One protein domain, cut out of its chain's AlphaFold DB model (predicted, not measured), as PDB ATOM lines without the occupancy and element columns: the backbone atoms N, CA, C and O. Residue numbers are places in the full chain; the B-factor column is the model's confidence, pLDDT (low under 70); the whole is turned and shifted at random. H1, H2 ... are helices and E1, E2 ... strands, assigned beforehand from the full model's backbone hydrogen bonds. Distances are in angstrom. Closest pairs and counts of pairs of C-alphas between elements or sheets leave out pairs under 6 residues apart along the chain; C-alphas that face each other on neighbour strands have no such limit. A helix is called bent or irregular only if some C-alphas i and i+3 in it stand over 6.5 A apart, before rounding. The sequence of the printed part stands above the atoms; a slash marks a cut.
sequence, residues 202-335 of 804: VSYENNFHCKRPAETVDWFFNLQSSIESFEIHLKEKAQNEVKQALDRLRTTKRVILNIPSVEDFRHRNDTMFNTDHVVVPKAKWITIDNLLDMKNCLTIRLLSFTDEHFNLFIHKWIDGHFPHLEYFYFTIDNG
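AT A GLANCE: This is residues 202 to 335 of the 804 residues of the protein "FBA_2 domain-containing protein" of Caenorhabditis tropicalis (UniProt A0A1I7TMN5). The chain is wound in side-by-side turns like a short, flat solenoid: five parallel strands make a row on one side, and the helices H1, H2, H3 and H4 make a second row on the other. Between E2 and E3 the long unnamed stretch 259 to 276 takes a helix's place in that second row, which makes few close contacts with the strands. The printed part has 134 residues, in the order H1 E1 H2 E2 E3 H3 E4 H4 E5, with sheet order E1 E2 E3 E4 E5; its class is mixed, helices and strands. It is compact, with a radius of gyration of the C-alphas of 15.1 A, and flat, spanning 45 by 37 by 20 A.

HOW THE PARTS SIT: Start at the sheet's edge strand E1, residues 227 to 233, parallel to E2, residues 251 to 258; look at N 230 and O 254, 2.9 A apart. E2 bends by 80 degrees at residue 254. Beside it find E3, residues 277 to 280, with N 255 and O 277 at 2.9 A; then E4, residues 299 to 305, with N 280 and O 301 at 2.8 A. The other edge strand is E5, residues 327 to 332, with N 302 and O 329 at 2.9 A. The sheet is twisted, its C-alphas up to 4.4 A off its best plane. H3, residues 288 to 296, is on the sheet but only grazes it with residues 291 to 296. H1, residues 213 to 223, touches residues 241 to 245 alone of H2, residues 236 to 247: their closest C-alphas, Ala 214 and Ala 245, are 4.3 A apart, at a shallow tilt of 24 degrees, the same way. H4, residues 307 to 318, only just touches H3, with 3 pairs of C-alphas within 8 A; the closest, Ile 288 and His 309, are 6.7 A apart. E1, H2, E2, then E3, H3, E4, then E4, H4, E5 are strand-helix-strand units, parallel neighbours joined through a helix, each with a right-handed crossover. Every O i to N i+4 pair is within hydrogen-bond range in H1 and H4, but 5 of 8 in H2 and 2 of 5 in H3, where 5 of 6 O i to N i+3 pairs are.

IN THESE COORDINATES: Find C-alpha 213 at (-49.069, 18.926, -0.945), where H1 begins, 15.5 A long. H2 is 18.5 A long and irregular, with C-alphas 237 and 240 8.7 A apart; H3 is irregular too, with C-alphas 293 and 296 7.8 A apart. H4 is 16.7 A long. E1 is 16.8 A long, and E5 is 17.0 A, ending at C-alpha 332, (-27.859, -0.748, 0.586).

THE WHOLE: The C-alphas farthest apart, Asn 207 and Asp 319, are 48.4 A apart. The printed part has no cut, and its long link is E2 to E3. Mean pLDDT of the printed part is 75.2; 34 residues are under 70, among them 204 to 211 and 330 to 335.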
ATOM      1  N   VAL A 202     -45.978  17.088   6.173       80.06
ATOM      2  CA  VAL A 202     -46.266  15.683   6.456       80.06
ATOM      3  C   VAL A 202     -47.659  15.328   5.940       80.06
ATOM      4  O   VAL A 202     -48.647  15.956   6.311       80.06
ATOM      5  N   SER A 203     -47.753  14.292   5.103       73.12
ATOM      6  CA  SER A 203     -49.022  13.793   4.558       73.12
ATOM      7  C   SER A 203     -49.237  12.318   4.932       73.12
ATOM      8  O   SER A 203     -48.591  11.424   4.379       73.12
ATOM      9  N   TYR A 204     -50.146  12.053   5.883       65.88
ATOM     10  CA  TYR A 204     -50.587  10.709   6.292       65.88
ATOM     11  C   TYR A 204     -52.130  10.590   6.263       65.88
ATOM     12  O   TYR A 204     -52.846  11.588   6.295       65.88
ATOM     13  N   GLU A 205     -52.650   9.358   6.158       51.81
ATOM     14  CA  GLU A 205     -54.083   9.070   5.922       51.81
ATOM     15  C   GLU A 205     -55.000   9.261   7.142       51.81
ATOM     16  O   GLU A 205     -56.205   9.238   6.947       51.81
ATOM     17  N   ASN A 206     -54.498   9.516   8.356       50.22
ATOM     18  CA  ASN A 206     -55.356   9.717   9.528       50.22
ATOM     19  C   ASN A 206     -54.892  10.945  10.330       50.22
ATOM     20  O   ASN A 206     -53.790  10.936  10.873       50.22
ATOM     21  N   ASN A 207     -55.776  11.947  10.411       50.22
ATOM     22  CA  ASN A 207     -55.691  13.252  11.092       50.22
ATOM     23  C   ASN A 207     -55.069  14.410  10.283       50.22
ATOM     24  O   ASN A 207     -53.983  14.298   9.726       50.22
ATOM     25  N   PHE A 208     -55.835  15.511  10.224       50.03
ATOM     26  CA  PHE A 208     -55.555  16.825   9.626       50.03
ATOM     27  C   PHE A 208     -54.650  16.853   8.385       50.03
ATOM     28  O   PHE A 208     -53.434  17.008   8.439       50.03
ATOM     29  N   HIS A 209     -55.279  16.702   7.224       56.50
ATOM     30  CA  HIS A 209     -54.589  16.538   5.954       56.50
ATOM     31  C   HIS A 209     -54.105  17.866   5.366       56.50
ATOM     32  O   HIS A 209     -54.931  18.725   5.066       56.50
ATOM     33  N   CYS A 210     -52.822  17.946   5.001       63.59
ATOM     34  CA  CYS A 210     -52.484  18.596   3.739       63.59
ATOM     35  C   CYS A 210     -52.981  17.675   2.615       63.59
ATOM     36  O   CYS A 210     -52.316  16.701   2.251       63.59
ATOM     37  N   LYS A 211     -54.210  17.927   2.139       65.81
ATOM     38  CA  LYS A 211     -54.863  17.087   1.113       65.81
ATOM     39  C   LYS A 211     -54.185  17.199  -0.245       65.81
ATOM     40  O   LYS A 211     -54.335  16.291  -1.051       65.81
ATOM     41  N   ARG A 212     -53.506  18.323  -0.479       77.25
ATOM     42  CA  ARG A 212     -52.848  18.670  -1.737       77.25
ATOM     43  C   ARG A 212     -51.467  19.277  -1.464       77.25
ATOM     44  O   ARG A 212     -51.329  20.503  -1.478       77.25
ATOM     45  N   PRO A 213     -50.434  18.456  -1.184       78.62
ATOM     46  CA  PRO A 213     -49.069  18.926  -0.945       78.62
ATOM     47  C   PRO A 213     -48.536  19.876  -2.019       78.62
ATOM     48  O   PRO A 213     -47.864  20.843  -1.669       78.62
ATOM     49  N   ALA A 214     -48.881  19.656  -3.293       80.19
ATOM     50  CA  ALA A 214     -48.521  20.554  -4.394       80.19
ATOM     51  C   ALA A 214     -49.029  21.986  -4.164       80.19
ATOM     52  O   ALA A 214     -48.230  22.914  -4.094       80.19
ATOM     53  N   GLU A 215     -50.336  22.151  -3.938       84.94
ATOM     54  CA  GLU A 215     -50.957  23.464  -3.707       84.94
ATOM     55  C   GLU A 215     -50.399  24.163  -2.464       84.94
ATOM     56  O   GLU A 215     -50.312  25.389  -2.403       84.94
ATOM     57  N   THR A 216     -50.019  23.394  -1.447       86.00
ATOM     58  CA  THR A 216     -49.437  23.934  -0.219       86.00
ATOM     59  C   THR A 216     -47.999  24.383  -0.413       86.00
ATOM     60  O   THR A 216     -47.616  25.436   0.097       86.00
ATOM     61  N   VAL A 217     -47.207  23.645  -1.184       85.88
ATOM     62  CA  VAL A 217     -45.865  24.090  -1.563       85.88
ATOM     63  C   VAL A 217     -45.942  25.304  -2.493       85.88
ATOM     64  O   VAL A 217     -45.204  26.269  -2.289       85.88
ATOM     65  N   ASP A 218     -46.889  25.324  -3.431       87.25
ATOM     66  CA  ASP A 218     -47.172  26.475  -4.292       87.25
ATOM     67  C   ASP A 218     -47.532  27.726  -3.495       87.25
ATOM     68  O   ASP A 218     -46.957  28.796  -3.709       87.25
ATOM     69  N   TRP A 219     -48.472  27.583  -2.562       90.50
ATOM     70  CA  TRP A 219     -48.869  28.640  -1.641       90.50
ATOM     71  C   TRP A 219     -47.661  29.170  -0.865       90.50
ATOM     72  O   TRP A 219     -47.416  30.375  -0.850       90.50
ATOM     73  N   PHE A 220     -46.857  28.281  -0.288       90.25
ATOM     74  CA  PHE A 220     -45.700  28.674   0.503       90.25
ATOM     75  C   PHE A 220     -44.651  29.435  -0.321       90.25
ATOM     76  O   PHE A 220     -44.171  30.487   0.104       90.25
ATOM     77  N   PHE A 221     -44.327  28.962  -1.528       88.12
ATOM     78  CA  PHE A 221     -43.373  29.646  -2.406       88.12
ATOM     79  C   PHE A 221     -43.948  30.892  -3.102       88.12
ATOM     80  O   PHE A 221     -43.200  31.660  -3.708       88.12
ATOM     81  N   ASN A 222     -45.257  31.143  -2.990       88.69
ATOM     82  CA  ASN A 222     -45.842  32.453  -3.288       88.69
ATOM     83  C   ASN A 222     -45.628  33.454  -2.137       88.69
ATOM     84  O   ASN A 222     -45.603  34.658  -2.386       88.69
ATOM     85  N   LEU A 223     -45.436  32.982  -0.897       86.50
ATOM     86  CA  LEU A 223     -45.103  33.838   0.250       86.50
ATOM     87  C   LEU A 223     -43.626  34.236   0.279       86.50
ATOM     88  O   LEU A 223     -43.303  35.354   0.683       86.50
ATOM     89  N   GLN A 224     -42.728  33.343  -0.143       88.88
ATOM     90  CA  GLN A 224     -41.291  33.616  -0.202       88.88
ATOM     91  C   GLN A 224     -40.569  32.816  -1.291       88.88
ATOM     92  O   GLN A 224     -40.960  31.707  -1.632       88.88
ATOM     93  N   SER A 225     -39.468  33.355  -1.819       85.88
ATOM     94  CA  SER A 225     -38.757  32.787  -2.976       85.88
ATOM     95  C   SER A 225     -37.834  31.602  -2.669       85.88
ATOM     96  O   SER A 225     -37.420  30.901  -3.590       85.88
ATOM     97  N   SER A 226     -37.446  31.413  -1.407       88.12
ATOM     98  CA  SER A 226     -36.517  30.368  -0.960       88.12
ATOM     99  C   SER A 226     -36.691  30.093   0.532       88.12
ATOM    100  O   SER A 226     -37.226  30.934   1.253       88.12
ATOM    101  N   ILE A 227     -36.188  28.953   1.003       89.69
ATOM    102  CA  ILE A 227     -36.234  28.551   2.414       89.69
ATOM    103  C   ILE A 227     -34.883  27.998   2.888       89.69
ATOM    104  O   ILE A 227     -34.157  27.381   2.112       89.69
ATOM    105  N   GLU A 228     -34.535  28.193   4.164       89.81
ATOM    106  CA  GLU A 228     -33.293  27.630   4.709       89.81
ATOM    107  C   GLU A 228     -33.375  26.101   4.831       89.81
ATOM    108  O   GLU A 228     -32.497  25.404   4.323       89.81
ATOM    109  N   SER A 229     -34.425  25.579   5.468       88.88
ATOM    110  CA  SER A 229     -34.608  24.148   5.721       88.88
ATOM    111  C   SER A 229     -36.001  23.674   5.313       88.88
ATOM    112  O   SER A 229     -36.996  24.150   5.855       88.88
ATOM    113  N   PHE A 230     -36.082  22.696   4.414       88.62
ATOM    114  CA  PHE A 230     -37.346  22.090   3.989       88.62
ATOM    115  C   PHE A 230     -37.345  20.582   4.218       88.62
ATOM    116  O   PHE A 230     -36.364  19.903   3.921       88.62
ATOM    117  N   GLU A 231     -38.451  20.053   4.720       88.00
ATOM    118  CA  GLU A 231     -38.616  18.628   4.984       88.00
ATOM    119  C   GLU A 231     -39.999  18.171   4.528       88.00
ATOM    120  O   GLU A 231     -41.004  18.800   4.851       88.00
ATOM    121  N   ILE A 232     -40.052  17.090   3.749       83.75
ATOM    122  CA  ILE A 232     -41.301  16.549   3.213       83.75
ATOM    123  C   ILE A 232     -41.393  15.040   3.439       83.75
ATOM    124  O   ILE A 232     -40.472  14.286   3.116       83.75
ATOM    125  N   HIS A 233     -42.531  14.601   3.976       80.56
ATOM    126  CA  HIS A 233     -42.855  13.202   4.256       80.56
ATOM    127  C   HIS A 233     -44.175  12.834   3.591       80.56
ATOM    128  O   HIS A 233     -45.222  13.386   3.932       80.56
ATOM    129  N   LEU A 234     -44.132  11.888   2.654       74.62
ATOM    130  CA  LEU A 234     -45.289  11.517   1.833       74.62
ATOM    131  C   LEU A 234     -45.587  10.012   1.933       74.62
ATOM    132  O   LEU A 234     -44.733   9.219   2.330       74.62
ATOM    133  N   LYS A 235     -46.809   9.612   1.559       69.06
ATOM    134  CA  LYS A 235     -47.211   8.209   1.324       69.06
ATOM    135  C   LYS A 235     -47.252   7.887  -0.182       69.06
ATOM    136  O   LYS A 235     -47.302   8.790  -1.011       69.06
ATOM    137  N   GLU A 236     -47.275   6.597  -0.533       62.31
ATOM    138  CA  GLU A 236     -47.143   6.088  -1.918       62.31
ATOM    139  C   GLU A 236     -48.201   6.599  -2.907       62.31
ATOM    140  O   GLU A 236     -47.912   6.706  -4.093       62.31
ATOM    141  N   LYS A 237     -49.407   6.960  -2.451       60.47
ATOM    142  CA  LYS A 237     -50.542   7.309  -3.327       60.47
ATOM    143  C   LYS A 237     -50.540   8.754  -3.874       60.47
ATOM    144  O   LYS A 237     -51.415   9.081  -4.664       60.47
ATOM    145  N   ALA A 238     -49.592   9.618  -3.488       60.19
ATOM    146  CA  ALA A 238     -49.616  11.064  -3.795       60.19
ATOM    147  C   ALA A 238     -48.711  11.513  -4.974       60.19
ATOM    148  O   ALA A 238     -48.414  12.697  -5.117       60.19
ATOM    149  N   GLN A 239     -48.241  10.592  -5.824       62.06
ATOM    150  CA  GLN A 239     -47.080  10.786  -6.719       62.06
ATOM    151  C   GLN A 239     -47.139  11.967  -7.702       62.06
ATOM    152  O   GLN A 239     -46.124  12.636  -7.903       62.06
ATOM    153  N   ASN A 240     -48.295  12.234  -8.317       66.50
ATOM    154  CA  ASN A 240     -48.427  13.337  -9.280       66.50
ATOM    155  C   ASN A 240     -48.317  14.707  -8.598       66.50
ATOM    156  O   ASN A 240     -47.722  15.626  -9.157       66.50
ATOM    157  N   GLU A 241     -48.814  14.819  -7.366       69.44
ATOM    158  CA  GLU A 241     -48.692  16.034  -6.557       69.44
ATOM    159  C   GLU A 241     -47.257  16.219  -6.035       69.44
ATOM    160  O   GLU A 241     -46.796  17.346  -5.874       69.44
ATOM    161  N   VAL A 242     -46.501  15.127  -5.845       71.06
ATOM    162  CA  VAL A 242     -45.086  15.198  -5.439       71.06
ATOM    163  C   VAL A 242     -44.233  15.900  -6.490       71.06
ATOM    164  O   VAL A 242     -43.434  16.759  -6.136       71.06
ATOM    165  N   LYS A 243     -44.390  15.562  -7.777       75.81
ATOM    166  CA  LYS A 243     -43.582  16.183  -8.844       75.81
ATOM    167  C   LYS A 243     -43.800  17.698  -8.892       75.81
ATOM    168  O   LYS A 243     -42.828  18.441  -8.858       75.81
ATOM    169  N   GLN A 244     -45.063  18.128  -8.849       76.19
ATOM    170  CA  GLN A 244     -45.434  19.546  -8.831       76.19
ATOM    171  C   GLN A 244     -44.881  20.275  -7.597       76.19
ATOM    172  O   GLN A 244     -44.358  21.380  -7.709       76.19
ATOM    173  N   ALA A 245     -44.931  19.640  -6.420       75.50
ATOM    174  CA  ALA A 245     -44.347  20.197  -5.201       75.50
ATOM    175  C   ALA A 245     -42.818  20.371  -5.311       75.50
ATOM    176  O   ALA A 245     -42.264  21.372  -4.856       75.50
ATOM    177  N   LEU A 246     -42.118  19.411  -5.921       79.75
ATOM    178  CA  LEU A 246     -40.660  19.446  -6.059       79.75
ATOM    179  C   LEU A 246     -40.171  20.452  -7.119       79.75
ATOM    180  O   LEU A 246     -39.077  20.995  -6.960       79.75
ATOM    181  N   ASP A 247     -40.973  20.776  -8.139       81.19
ATOM    182  CA  ASP A 247     -40.612  21.731  -9.205       81.19
ATOM    183  C   ASP A 247     -40.301  23.143  -8.678       81.19
ATOM    184  O   ASP A 247     -39.429  23.849  -9.195       81.19
ATOM    185  N   ARG A 248     -40.981  23.576  -7.612       81.06
ATOM    186  CA  ARG A 248     -40.780  24.913  -7.024       81.06
ATOM    187  C   ARG A 248     -39.797  24.936  -5.864       81.06
ATOM    188  O   ARG A 248     -39.534  26.010  -5.319       81.06
ATOM    189  N   LEU A 249     -39.240  23.784  -5.492       81.31
ATOM    190  CA  LEU A 249     -38.410  23.669  -4.306       81.31
ATOM    191  C   LEU A 249     -37.084  24.422  -4.477       81.31
ATOM    192  O   LEU A 249     -36.259  24.115  -5.341       81.31
ATOM    193  N   ARG A 250     -36.874  25.413  -3.606       83.56
ATOM    194  CA  ARG A 250     -35.656  26.231  -3.540       83.56
ATOM    195  C   ARG A 250     -35.172  26.300  -2.097       83.56
ATOM    196  O   ARG A 250     -35.675  27.107  -1.312       83.56
ATOM    197  N   THR A 251     -34.217  25.441  -1.749       83.19
ATOM    198  CA  THR A 251     -33.615  25.396  -0.406       83.19
ATOM    199  C   THR A 251     -32.195  25.936  -0.427       83.19
ATOM    200  O   THR A 251     -31.529  25.827  -1.450       83.19
ATOM    201  N   THR A 252     -31.736  26.525   0.678       82.06
ATOM    202  CA  THR A 252     -30.375  27.084   0.751       82.06
ATOM    203  C   THR A 252     -29.463  26.369   1.739       82.06
ATOM    204  O   THR A 252     -28.255  26.438   1.560       82.06
ATOM    205  N   LYS A 253     -29.995  25.712   2.783       84.50
ATOM    206  CA  LYS A 253     -29.177  24.997   3.782       84.50
ATOM    207  C   LYS A 253     -29.484  23.508   3.870       84.50
ATOM    208  O   LYS A 253     -28.562  22.703   3.907       84.50
ATOM    209  N   ARG A 254     -30.758  23.119   3.981       85.62
ATOM    210  CA  ARG A 254     -31.132  21.715   4.211       85.62
ATOM    211  C   ARG A 254     -32.390  21.310   3.457       85.62
ATOM    212  O   ARG A 254     -33.391  22.022   3.482       85.62
ATOM    213  N   VAL A 255     -32.356  20.117   2.870       87.75
ATOM    214  CA  VAL A 255     -33.528  19.457   2.293       87.75
ATOM    215  C   VAL A 255     -33.632  18.005   2.760       87.75
ATOM    216  O   VAL A 255     -32.649  17.260   2.737       87.75
ATOM    217  N   ILE A 256     -34.830  17.598   3.186       85.44
ATOM    218  CA  ILE A 256     -35.162  16.206   3.509       85.44
ATOM    219  C   ILE A 256     -36.339  15.753   2.654       85.44
ATOM    220  O   ILE A 256     -37.426  16.318   2.747       85.44
ATOM    221  N   LEU A 257     -36.130  14.705   1.857       85.38
ATOM    222  CA  LEU A 257     -37.134  14.150   0.950       85.38
ATOM    223  C   LEU A 257     -37.460  12.701   1.335       85.38
ATOM    224  O   LEU A 257     -36.829  11.756   0.860       85.38
ATOM    225  N   ASN A 258     -38.450  12.504   2.205       80.06
ATOM    226  CA  ASN A 258     -38.939  11.179   2.581       80.06
ATOM    227  C   ASN A 258     -40.165  10.796   1.742       80.06
ATOM    228  O   ASN A 258     -41.314  10.878   2.181       80.06
ATOM    229  N   ILE A 259     -39.891  10.391   0.504       77.81
ATOM    230  CA  ILE A 259     -40.898  10.075  -0.508       77.81
ATOM    231  C   ILE A 259     -40.830   8.570  -0.799       77.81
ATOM    232  O   ILE A 259     -39.786   8.092  -1.243       77.81
ATOM    233  N   PRO A 260     -41.891   7.790  -0.545       69.06
ATOM    234  CA  PRO A 260     -41.907   6.374  -0.870       69.06
ATOM    235  C   PRO A 260     -42.007   6.162  -2.383       69.06
ATOM    236  O   PRO A 260     -42.810   6.793  -3.069       69.06
ATOM    237  N   SER A 261     -41.144   5.282  -2.887       63.91
ATOM    238  CA  SER A 261     -40.971   5.014  -4.313       63.91
ATOM    239  C   SER A 261     -41.848   3.843  -4.748       63.91
ATOM    240  O   SER A 261     -41.743   2.769  -4.166       63.91
ATOM    241  N   VAL A 262     -42.642   4.035  -5.805       60.78
ATOM    242  CA  VAL A 262     -43.142   2.936  -6.659       60.78
ATOM    243  C   VAL A 262     -42.115   2.733  -7.784       60.78
ATOM    244  O   VAL A 262     -41.270   3.611  -7.986       60.78
ATOM    245  N   GLU A 263     -42.148   1.598  -8.480       57.06
ATOM    246  CA  GLU A 263     -41.099   1.127  -9.406       57.06
ATOM    247  C   GLU A 263     -40.721   2.109 -10.547       57.06
ATOM    248  O   GLU A 263     -39.618   2.002 -11.077       57.06
ATOM    249  N   ASP A 264     -41.522   3.152 -10.823       61.56
ATOM    250  CA  ASP A 264     -41.312   4.103 -11.935       61.56
ATOM    251  C   ASP A 264     -41.181   5.596 -11.548       61.56
ATOM    252  O   ASP A 264     -41.173   6.481 -12.413       61.56
ATOM    253  N   PHE A 265     -41.082   5.946 -10.260       71.75
ATOM    254  CA  PHE A 265     -40.958   7.359  -9.872       71.75
ATOM    255  C   PHE A 265     -39.554   7.908 -10.195       71.75
ATOM    256  O   PHE A 265     -38.552   7.407  -9.697       71.75
ATOM    257  N   ARG A 266     -39.480   8.972 -11.011       72.12
ATOM    258  CA  ARG A 266     -38.258   9.751 -11.296       72.12
ATOM    259  C   ARG A 266     -38.585  11.239 -11.376       72.12
ATOM    260  O   ARG A 266     -39.617  11.617 -11.944       72.12
ATOM    261  N   HIS A 267     -37.709  12.077 -10.828       78.25
ATOM    262  CA  HIS A 267     -37.844  13.532 -10.860       78.25
ATOM    263  C   HIS A 267     -36.471  14.212 -10.770       78.25
ATOM    264  O   HIS A 267     -35.586  13.743 -10.056       78.25
ATOM    265  N   ARG A 268     -36.286  15.320 -11.487       76.50
ATOM    266  CA  ARG A 268     -35.055  16.113 -11.481       76.50
ATOM    267  C   ARG A 268     -35.419  17.583 -11.643       76.50
ATOM    268  O   ARG A 268     -36.173  17.923 -12.546       76.50
ATOM    269  N   ASN A 269     -34.863  18.417 -10.774       74.94
ATOM    270  CA  ASN A 269     -35.007  19.864 -10.798       74.94
ATOM    271  C   ASN A 269     -33.644  20.478 -10.452       74.94
ATOM    272  O   ASN A 269     -33.078  20.168  -9.401       74.94
ATOM    273  N   ASP A 270     -33.143  21.353 -11.327       74.12
ATOM    274  CA  ASP A 270     -31.812  21.963 -11.242       74.12
ATOM    275  C   ASP A 270     -31.585  22.766  -9.946       74.12
ATOM    276  O   ASP A 270     -30.444  22.950  -9.523       74.12
ATOM    277  N   THR A 271     -32.647  23.243  -9.281       72.94
ATOM    278  CA  THR A 271     -32.531  24.023  -8.034       72.94
ATOM    279  C   THR A 271     -32.731  23.206  -6.762       72.94
ATOM    280  O   THR A 271     -32.445  23.700  -5.671       72.94
ATOM    281  N   MET A 272     -33.215  21.967  -6.873       74.50
ATOM    282  CA  MET A 272     -33.676  21.174  -5.728       74.50
ATOM    283  C   MET A 272     -32.541  20.785  -4.771       74.50
ATOM    284  O   MET A 272     -32.740  20.755  -3.557       74.50
ATOM    285  N   PHE A 273     -31.352  20.519  -5.317       81.31
ATOM    286  CA  PHE A 273     -30.173  20.058  -4.575       81.31
ATOM    287  C   PHE A 273     -29.076  21.120  -4.422       81.31
ATOM    288  O   PHE A 273     -27.987  20.813  -3.946       81.31
ATOM    289  N   ASN A 274     -29.350  22.379  -4.777       81.88
ATOM    290  CA  ASN A 274     -28.407  23.479  -4.574       81.88
ATOM    291  C   ASN A 274     -28.431  23.973  -3.113       81.88
ATOM    292  O   ASN A 274     -28.888  25.075  -2.825       81.88
ATOM    293  N   THR A 275     -28.002  23.114  -2.188       83.88
ATOM    294  CA  THR A 275     -28.143  23.282  -0.734       83.88
ATOM    295  C   THR A 275     -26.977  22.615  -0.004       83.88
ATOM    296  O   THR A 275     -26.350  21.708  -0.551       83.88
ATOM    297  N   ASP A 276     -26.679  23.018   1.232       85.81
ATOM    298  CA  ASP A 276     -25.534  22.465   1.972       85.81
ATOM    299  C   ASP A 276     -25.749  20.991   2.367       85.81
ATOM    300  O   ASP A 276     -24.815  20.181   2.346       85.81
ATOM    301  N   HIS A 277     -26.985  20.625   2.719       83.44
ATOM    302  CA  HIS A 277     -27.316  19.337   3.326       83.44
ATOM    303  C   HIS A 277     -28.512  18.654   2.651       83.44
ATOM    304  O   HIS A 277     -29.630  19.171   2.671       83.44
ATOM    305  N   VAL A 278     -28.304  17.441   2.132       85.56
ATOM    306  CA  VAL A 278     -29.347  16.629   1.485       85.56
ATOM    307  C   VAL A 278     -29.550  15.316   2.233       85.56
ATOM    308  O   VAL A 278     -28.597  14.573   2.475       85.56
ATOM    309  N   VAL A 279     -30.805  14.996   2.556       82.31
ATOM    310  CA  VAL A 279     -31.200  13.701   3.125       82.31
ATOM    311  C   VAL A 279     -32.373  13.120   2.340       82.31
ATOM    312  O   VAL A 279     -33.433  13.732   2.239       82.31
ATOM    313  N   VAL A 280     -32.223  11.902   1.827       81.62
ATOM    314  CA  VAL A 280     -33.283  11.170   1.123       81.62
ATOM    315  C   VAL A 280     -33.433   9.787   1.767       81.62
ATOM    316  O   VAL A 280     -32.706   8.855   1.418       81.62
ATOM    317  N   PRO A 281     -34.345   9.628   2.747       72.00
ATOM    318  CA  PRO A 281     -34.523   8.367   3.471       72.00
ATOM    319  C   PRO A 281     -35.106   7.201   2.660       72.00
ATOM    320  O   PRO A 281     -35.102   6.071   3.132       72.00
ATOM    321  N   LYS A 282     -35.656   7.458   1.473       74.12
ATOM    322  CA  LYS A 282     -36.186   6.433   0.563       74.12
ATOM    323  C   LYS A 282     -35.681   6.731  -0.845       74.12
ATOM    324  O   LYS A 282     -36.421   7.197  -1.703       74.12
ATOM    325  N   ALA A 283     -34.384   6.534  -1.056       69.75
ATOM    326  CA  ALA A 283     -33.655   7.033  -2.218       69.75
ATOM    327  C   ALA A 283     -33.797   6.180  -3.493       69.75
ATOM    328  O   ALA A 283     -33.111   6.469  -4.467       69.75
ATOM    329  N   LYS A 284     -34.696   5.182  -3.539       71.69
ATOM    330  CA  LYS A 284     -34.866   4.282  -4.703       71.69
ATOM    331  C   LYS A 284     -35.121   5.014  -6.032       71.69
ATOM    332  O   LYS A 284     -34.776   4.495  -7.085       71.69
ATOM    333  N   TRP A 285     -35.688   6.217  -5.979       77.31
ATOM    334  CA  TRP A 285     -35.973   7.053  -7.148       77.31
ATOM    335  C   TRP A 285     -34.847   8.019  -7.550       77.31
ATOM    336  O   TRP A 285     -34.940   8.667  -8.594       77.31
ATOM    337  N   ILE A 286     -33.806   8.160  -6.724       78.62
ATOM    338  CA  ILE A 286     -32.675   9.054  -6.990       78.62
ATOM    339  C   ILE A 286     -31.813   8.433  -8.085       78.62
ATOM    340  O   ILE A 286     -31.231   7.363  -7.916       78.62
ATOM    341  N   THR A 287     -31.722   9.126  -9.215       78.62
ATOM    342  CA  THR A 287     -30.869   8.730 -10.341       78.62
ATOM    343  C   THR A 287     -29.433   9.222 -10.154       78.62
ATOM    344  O   THR A 287     -29.154  10.074  -9.307       78.62
ATOM    345  N   ILE A 288     -28.505   8.729 -10.979       76.06
ATOM    346  CA  ILE A 288     -27.134   9.253 -10.996       76.06
ATOM    347  C   ILE A 288     -27.096  10.750 -11.322       76.06
ATOM    348  O   ILE A 288     -26.341  11.482 -10.692       76.06
ATOM    349  N   ASP A 289     -27.945  11.223 -12.236       80.44
ATOM    350  CA  ASP A 289     -27.991  12.638 -12.612       80.44
ATOM    351  C   ASP A 289     -28.412  13.507 -11.422       80.44
ATOM    352  O   ASP A 289     -27.797  14.537 -11.161       80.44
ATOM    353  N   ASN A 290     -29.376  13.037 -10.621       84.00
ATOM    354  CA  ASN A 290     -29.748  13.701  -9.370       84.00
ATOM    355  C   ASN A 290     -28.576  13.786  -8.386       84.00
ATOM    356  O   ASN A 290     -28.434  14.791  -7.699       84.00
ATOM    357  N   LEU A 291     -27.754  12.737  -8.296       79.44
ATOM    358  CA  LEU A 291     -26.579  12.733  -7.429       79.44
ATOM    359  C   LEU A 291     -25.496  13.690  -7.940       79.44
ATOM    360  O   LEU A 291     -24.883  14.387  -7.138       79.44
ATOM    361  N   LEU A 292     -25.278  13.775  -9.254       82.19
ATOM    362  CA  LEU A 292     -24.340  14.736  -9.847       82.19
ATOM    363  C   LEU A 292     -24.788  16.193  -9.631       82.19
ATOM    364  O   LEU A 292     -23.948  17.075  -9.451       82.19
ATOM    365  N   ASP A 293     -26.095  16.449  -9.552       84.75
ATOM    366  CA  ASP A 293     -26.626  17.772  -9.198       84.75
ATOM    367  C   ASP A 293     -26.289  18.185  -7.750       84.75
ATOM    368  O   ASP A 293     -26.226  19.376  -7.450       84.75
ATOM    369  N   MET A 294     -25.975  17.228  -6.862       85.75
ATOM    370  CA  MET A 294     -25.552  17.470  -5.469       85.75
ATOM    371  C   MET A 294     -24.067  17.860  -5.334       85.75
ATOM    372  O   MET A 294     -23.516  17.854  -4.234       85.75
ATOM    373  N   LYS A 295     -23.382  18.197  -6.436       82.06
ATOM    374  CA  LYS A 295     -21.941  18.531  -6.472       82.06
ATOM    375  C   LYS A 295     -21.491  19.611  -5.478       82.06
ATOM    376  O   LYS A 295     -20.337  19.602  -5.051       82.06
ATOM    377  N   ASN A 296     -22.392  20.524  -5.109       83.38
ATOM    378  CA  ASN A 296     -22.112  21.632  -4.194       83.38
ATOM    379  C   ASN A 296     -22.453  21.322  -2.724       83.38
ATOM    380  O   ASN A 296     -22.172  22.150  -1.865       83.38
ATOM    381  N   CYS A 297     -23.041  20.161  -2.420       83.38
ATOM    382  CA  CYS A 297     -23.438  19.814  -1.057       83.38
ATOM    383  C   CYS A 297     -22.226  19.521  -0.161       83.38
ATOM    384  O   CYS A 297     -21.275  18.845  -0.562       83.38
ATOM    385  N   LEU A 298     -22.315  19.945   1.100       81.00
ATOM    386  CA  LEU A 298     -21.385  19.566   2.167       81.00
ATOM    387  C   LEU A 298     -21.696  18.164   2.687       81.00
ATOM    388  O   LEU A 298     -20.785  17.398   3.005       81.00
ATOM    389  N   THR A 299     -22.983  17.808   2.776       77.94
ATOM    390  CA  THR A 299     -23.399  16.497   3.286       77.94
ATOM    391  C   THR A 299     -24.513  15.866   2.462       77.94
ATOM    392  O   THR A 299     -25.533  16.512   2.216       77.94
ATOM    393  N   ILE A 300     -24.372  14.582   2.140       80.62
ATOM    394  CA  ILE A 300     -25.371  13.802   1.400       80.62
ATOM    395  C   ILE A 300     -25.679  12.508   2.164       80.62
ATOM    396  O   ILE A 300     -24.771  11.760   2.534       80.62
ATOM    397  N   ARG A 301     -26.966  12.232   2.398       76.94
ATOM    398  CA  ARG A 301     -27.449  11.008   3.052       76.94
ATOM    399  C   ARG A 301     -28.535  10.332   2.212       76.94
ATOM    400  O   ARG A 301     -29.647  10.847   2.149       76.94
ATOM    401  N   LEU A 302     -28.247   9.173   1.622       74.88
ATOM    402  CA  LEU A 302     -29.169   8.437   0.742       74.88
ATOM    403  C   LEU A 302     -29.439   7.030   1.284       74.88
ATOM    404  O   LEU A 302     -28.542   6.199   1.316       74.88
ATOM    405  N   LEU A 303     -30.662   6.723   1.711       65.12
ATOM    406  CA  LEU A 303     -30.986   5.381   2.208       65.12
ATOM    407  C   LEU A 303     -31.618   4.546   1.078       65.12
ATOM    408  O   LEU A 303     -32.681   4.922   0.583       65.12
ATOM    409  N   SER A 304     -31.015   3.404   0.722       61.00
ATOM    410  CA  SER A 304     -31.332   2.496  -0.411       61.00
ATOM    411  C   SER A 304     -30.635   2.852  -1.736       61.00
ATOM    412  O   SER A 304     -31.227   3.485  -2.609       61.00
ATOM    413  N   PHE A 305     -29.379   2.424  -1.888       61.16
ATOM    414  CA  PHE A 305     -28.542   2.596  -3.086       61.16
ATOM    415  C   PHE A 305     -28.072   1.238  -3.643       61.16
ATOM    416  O   PHE A 305     -27.989   0.276  -2.885       61.16
ATOM    417  N   THR A 306     -27.753   1.150  -4.942       65.12
ATOM    418  CA  THR A 306     -27.187  -0.063  -5.575       65.12
ATOM    419  C   THR A 306     -25.655  -0.002  -5.643       65.12
ATOM    420  O   THR A 306     -25.075   1.087  -5.697       65.12
ATOM    421  N   ASP A 307     -24.993  -1.164  -5.696       65.00
ATOM    422  CA  ASP A 307     -23.525  -1.276  -5.804       65.00
ATOM    423  C   ASP A 307     -22.952  -0.513  -7.014       65.00
ATOM    424  O   ASP A 307     -21.909   0.139  -6.921       65.00
ATOM    425  N   GLU A 308     -23.648  -0.564  -8.153       67.06
ATOM    426  CA  GLU A 308     -23.225   0.067  -9.411       67.06
ATOM    427  C   GLU A 308     -23.251   1.596  -9.329       67.06
ATOM    428  O   GLU A 308     -22.306   2.264  -9.760       67.06
ATOM    429  N   HIS A 309     -24.294   2.168  -8.721       69.12
ATOM    430  CA  HIS A 309     -24.376   3.612  -8.533       69.12
ATOM    431  C   HIS A 309     -23.299   4.117  -7.562       69.12
ATOM    432  O   HIS A 309     -22.768   5.216  -7.749       69.12
ATOM    433  N   PHE A 310     -22.941   3.329  -6.539       71.31
ATOM    434  CA  PHE A 310     -21.888   3.701  -5.589       71.31
ATOM    435  C   PHE A 310     -20.503   3.705  -6.237       71.31
ATOM    436  O   PHE A 310     -19.743   4.658  -6.057       71.31
ATOM    437  N   ASN A 311     -20.191   2.682  -7.037       72.56
ATOM    438  CA  ASN A 311     -18.933   2.612  -7.778       72.56
ATOM    439  C   ASN A 311     -18.744   3.851  -8.675       72.56
ATOM    440  O   ASN A 311     -17.696   4.501  -8.639       72.56
ATOM    441  N   LEU A 312     -19.797   4.240  -9.403       74.12
ATOM    442  CA  LEU A 312     -19.784   5.423 -10.260       74.12
ATOM    443  C   LEU A 312     -19.634   6.730  -9.466       74.12
ATOM    444  O   LEU A 312     -18.864   7.604  -9.870       74.12
ATOM    445  N   PHE A 313     -20.321   6.862  -8.326       78.75
ATOM    446  CA  PHE A 313     -20.154   8.005  -7.426       78.75
ATOM    447  C   PHE A 313     -18.703   8.151  -6.958       78.75
ATOM    448  O   PHE A 313     -18.144   9.243  -7.059       78.75
ATOM    449  N   ILE A 314     -18.074   7.067  -6.492       71.94
ATOM    450  CA  ILE A 314     -16.690   7.102  -6.007       71.94
ATOM    451  C   ILE A 314     -15.727   7.496  -7.129       71.94
ATOM    452  O   ILE A 314     -14.867   8.344  -6.900       71.94
ATOM    453  N   HIS A 315     -15.903   6.974  -8.348       73.50
ATOM    454  CA  HIS A 315     -15.117   7.416  -9.503       73.50
ATOM    455  C   HIS A 315     -15.254   8.925  -9.743       73.50
ATOM    456  O   HIS A 315     -14.254   9.635  -9.789       73.50
ATOM    457  N   LYS A 316     -16.485   9.449  -9.789       77.31
ATOM    458  CA  LYS A 316     -16.733  10.887  -9.981       77.31
ATOM    459  C   LYS A 316     -16.207  11.744  -8.828       77.31
ATOM    460  O   LYS A 316     -15.746  12.862  -9.049       77.31
ATOM    461  N   TRP A 317     -16.260  11.243  -7.598       74.50
ATOM    462  CA  TRP A 317     -15.716  11.926  -6.427       74.50
ATOM    463  C   TRP A 317     -14.188  12.000  -6.451       74.50
ATOM    464  O   TRP A 317     -13.640  13.070  -6.175       74.50
ATOM    465  N   ILE A 318     -13.517  10.904  -6.825       70.81
ATOM    466  CA  ILE A 318     -12.062  10.853  -7.043       70.81
ATOM    467  C   ILE A 318     -11.661  11.827  -8.156       70.81
ATOM    468  O   ILE A 318     -10.716  12.592  -7.978       70.81
ATOM    469  N   ASP A 319     -12.439  11.884  -9.239       75.31
ATOM    470  CA  ASP A 319     -12.246  12.828 -10.349       75.31
ATOM    471  C   ASP A 319     -12.507  14.301  -9.956       75.31
ATOM    472  O   ASP A 319     -12.370  15.207 -10.777       75.31
ATOM    473  N   GLY A 320     -12.887  14.573  -8.701       72.19
ATOM    474  CA  GLY A 320     -13.056  15.923  -8.164       72.19
ATOM    475  C   GLY A 320     -14.435  16.543  -8.392       72.19
ATOM    476  O   GLY A 320     -14.605  17.732  -8.131       72.19
ATOM    477  N   HIS A 321     -15.436  15.768  -8.822       76.50
ATOM    478  CA  HIS A 321     -16.777  16.281  -9.135       76.50
ATOM    479  C   HIS A 321     -17.548  16.810  -7.912       76.50
ATOM    480  O   HIS A 321     -18.436  17.639  -8.072       76.50
ATOM    481  N   PHE A 322     -17.188  16.383  -6.693       81.19
ATOM    482  CA  PHE A 322     -17.759  16.884  -5.435       81.19
ATOM    483  C   PHE A 322     -16.659  17.555  -4.590       81.19
ATOM    484  O   PHE A 322     -16.058  16.919  -3.708       81.19
ATOM    485  N   PRO A 323     -16.316  18.822  -4.885       76.00
ATOM    486  CA  PRO A 323     -15.185  19.504  -4.258       76.00
ATOM    487  C   PRO A 323     -15.428  19.849  -2.782       76.00
ATOM    488  O   PRO A 323     -14.475  19.814  -2.006       76.00
ATOM    489  N   HIS A 324     -16.680  20.120  -2.396       80.12
ATOM    490  CA  HIS A 324     -17.059  20.601  -1.059       80.12
ATOM    491  C   HIS A 324     -17.592  19.512  -0.115       80.12
ATOM    492  O   HIS A 324     -17.859  19.791   1.048       80.12
ATOM    493  N   LEU A 325     -17.733  18.274  -0.596       77.69
ATOM    494  CA  LEU A 325     -18.343  17.189   0.168       77.69
ATOM    495  C   LEU A 325     -17.488  16.800   1.384       77.69
ATOM    496  O   LEU A 325     -16.382  16.271   1.235       77.69
ATOM    497  N   GLU A 326     -18.040  17.024   2.575       76.25
ATOM    498  CA  GLU A 326     -17.457  16.671   3.873       76.25
ATOM    499  C   GLU A 326     -17.965  15.312   4.378       76.25
ATOM    500  O   GLU A 326     -17.235  14.592   5.062       76.25
ATOM    501  N   TYR A 327     -19.215  14.952   4.058       70.19
ATOM    502  CA  TYR A 327     -19.870  13.759   4.598       70.19
ATOM    503  C   TYR A 327     -20.808  13.082   3.590       70.19
ATOM    504  O   TYR A 327     -21.751  13.695   3.095       70.19
ATOM    505  N   PHE A 328     -20.604  11.786   3.353       74.44
ATOM    506  CA  PHE A 328     -21.488  10.946   2.545       74.44
ATOM    507  C   PHE A 328     -21.905   9.710   3.345       74.44
ATOM    508  O   PHE A 328     -21.054   9.010   3.897       74.44
ATOM    509  N   TYR A 329     -23.206   9.439   3.409       70.06
ATOM    510  CA  TYR A 329     -23.759   8.249   4.052       70.06
ATOM    511  C   TYR A 329     -24.788   7.588   3.146       70.06
ATOM    512  O   TYR A 329     -25.661   8.268   2.601       70.06
ATOM    513  N   PHE A 330     -24.752   6.260   3.065       67.94
ATOM    514  CA  PHE A 330     -25.777   5.503   2.366       67.94
ATOM    515  C   PHE A 330     -26.095   4.163   3.032       67.94
ATOM    516  O   PHE A 330     -25.310   3.662   3.835       67.94
ATOM    517  N   THR A 331     -27.255   3.596   2.700       60.12
ATOM    518  CA  THR A 331     -27.603   2.199   3.016       60.12
ATOM    519  C   THR A 331     -27.901   1.440   1.732       60.12
ATOM    520  O   THR A 331     -28.449   2.013   0.791       60.12
ATOM    521  N   ILE A 332     -27.551   0.159   1.695       58.84
ATOM    522  CA  ILE A 332     -27.859  -0.748   0.586       58.84
ATOM    523  C   ILE A 332     -29.085  -1.566   0.994       58.84
ATOM    524  O   ILE A 332     -29.143  -2.056   2.122       58.84
ATOM    525  N   ASP A 333     -30.071  -1.673   0.106       54.78
ATOM    526  CA  ASP A 333     -31.286  -2.464   0.334       54.78
ATOM    527  C   ASP A 333     -31.047  -3.890  -0.189       54.78
ATOM    528  O   ASP A 333     -31.535  -4.271  -1.251       54.78
ATOM    529  N   ASN A 334     -30.200  -4.653   0.511       51.88
ATOM    530  CA  ASN A 334     -30.014  -6.072   0.223       51.88
ATOM    531  C   ASN A 334     -31.122  -6.831   0.955       51.88
ATOM    532  O   ASN A 334     -31.115  -6.903   2.186       51.88
ATOM    533  N   GLY A 335     -32.076  -7.384   0.203       47.34
ATOM    534  CA  GLY A 335     -32.955  -8.428   0.727       47.34
ATOM    535  C   GLY A 335     -32.109  -9.511   1.402       47.34
ATOM    536  O   GLY A 335     -30.983  -9.759   0.975       47.34
TER     537      GLY A 335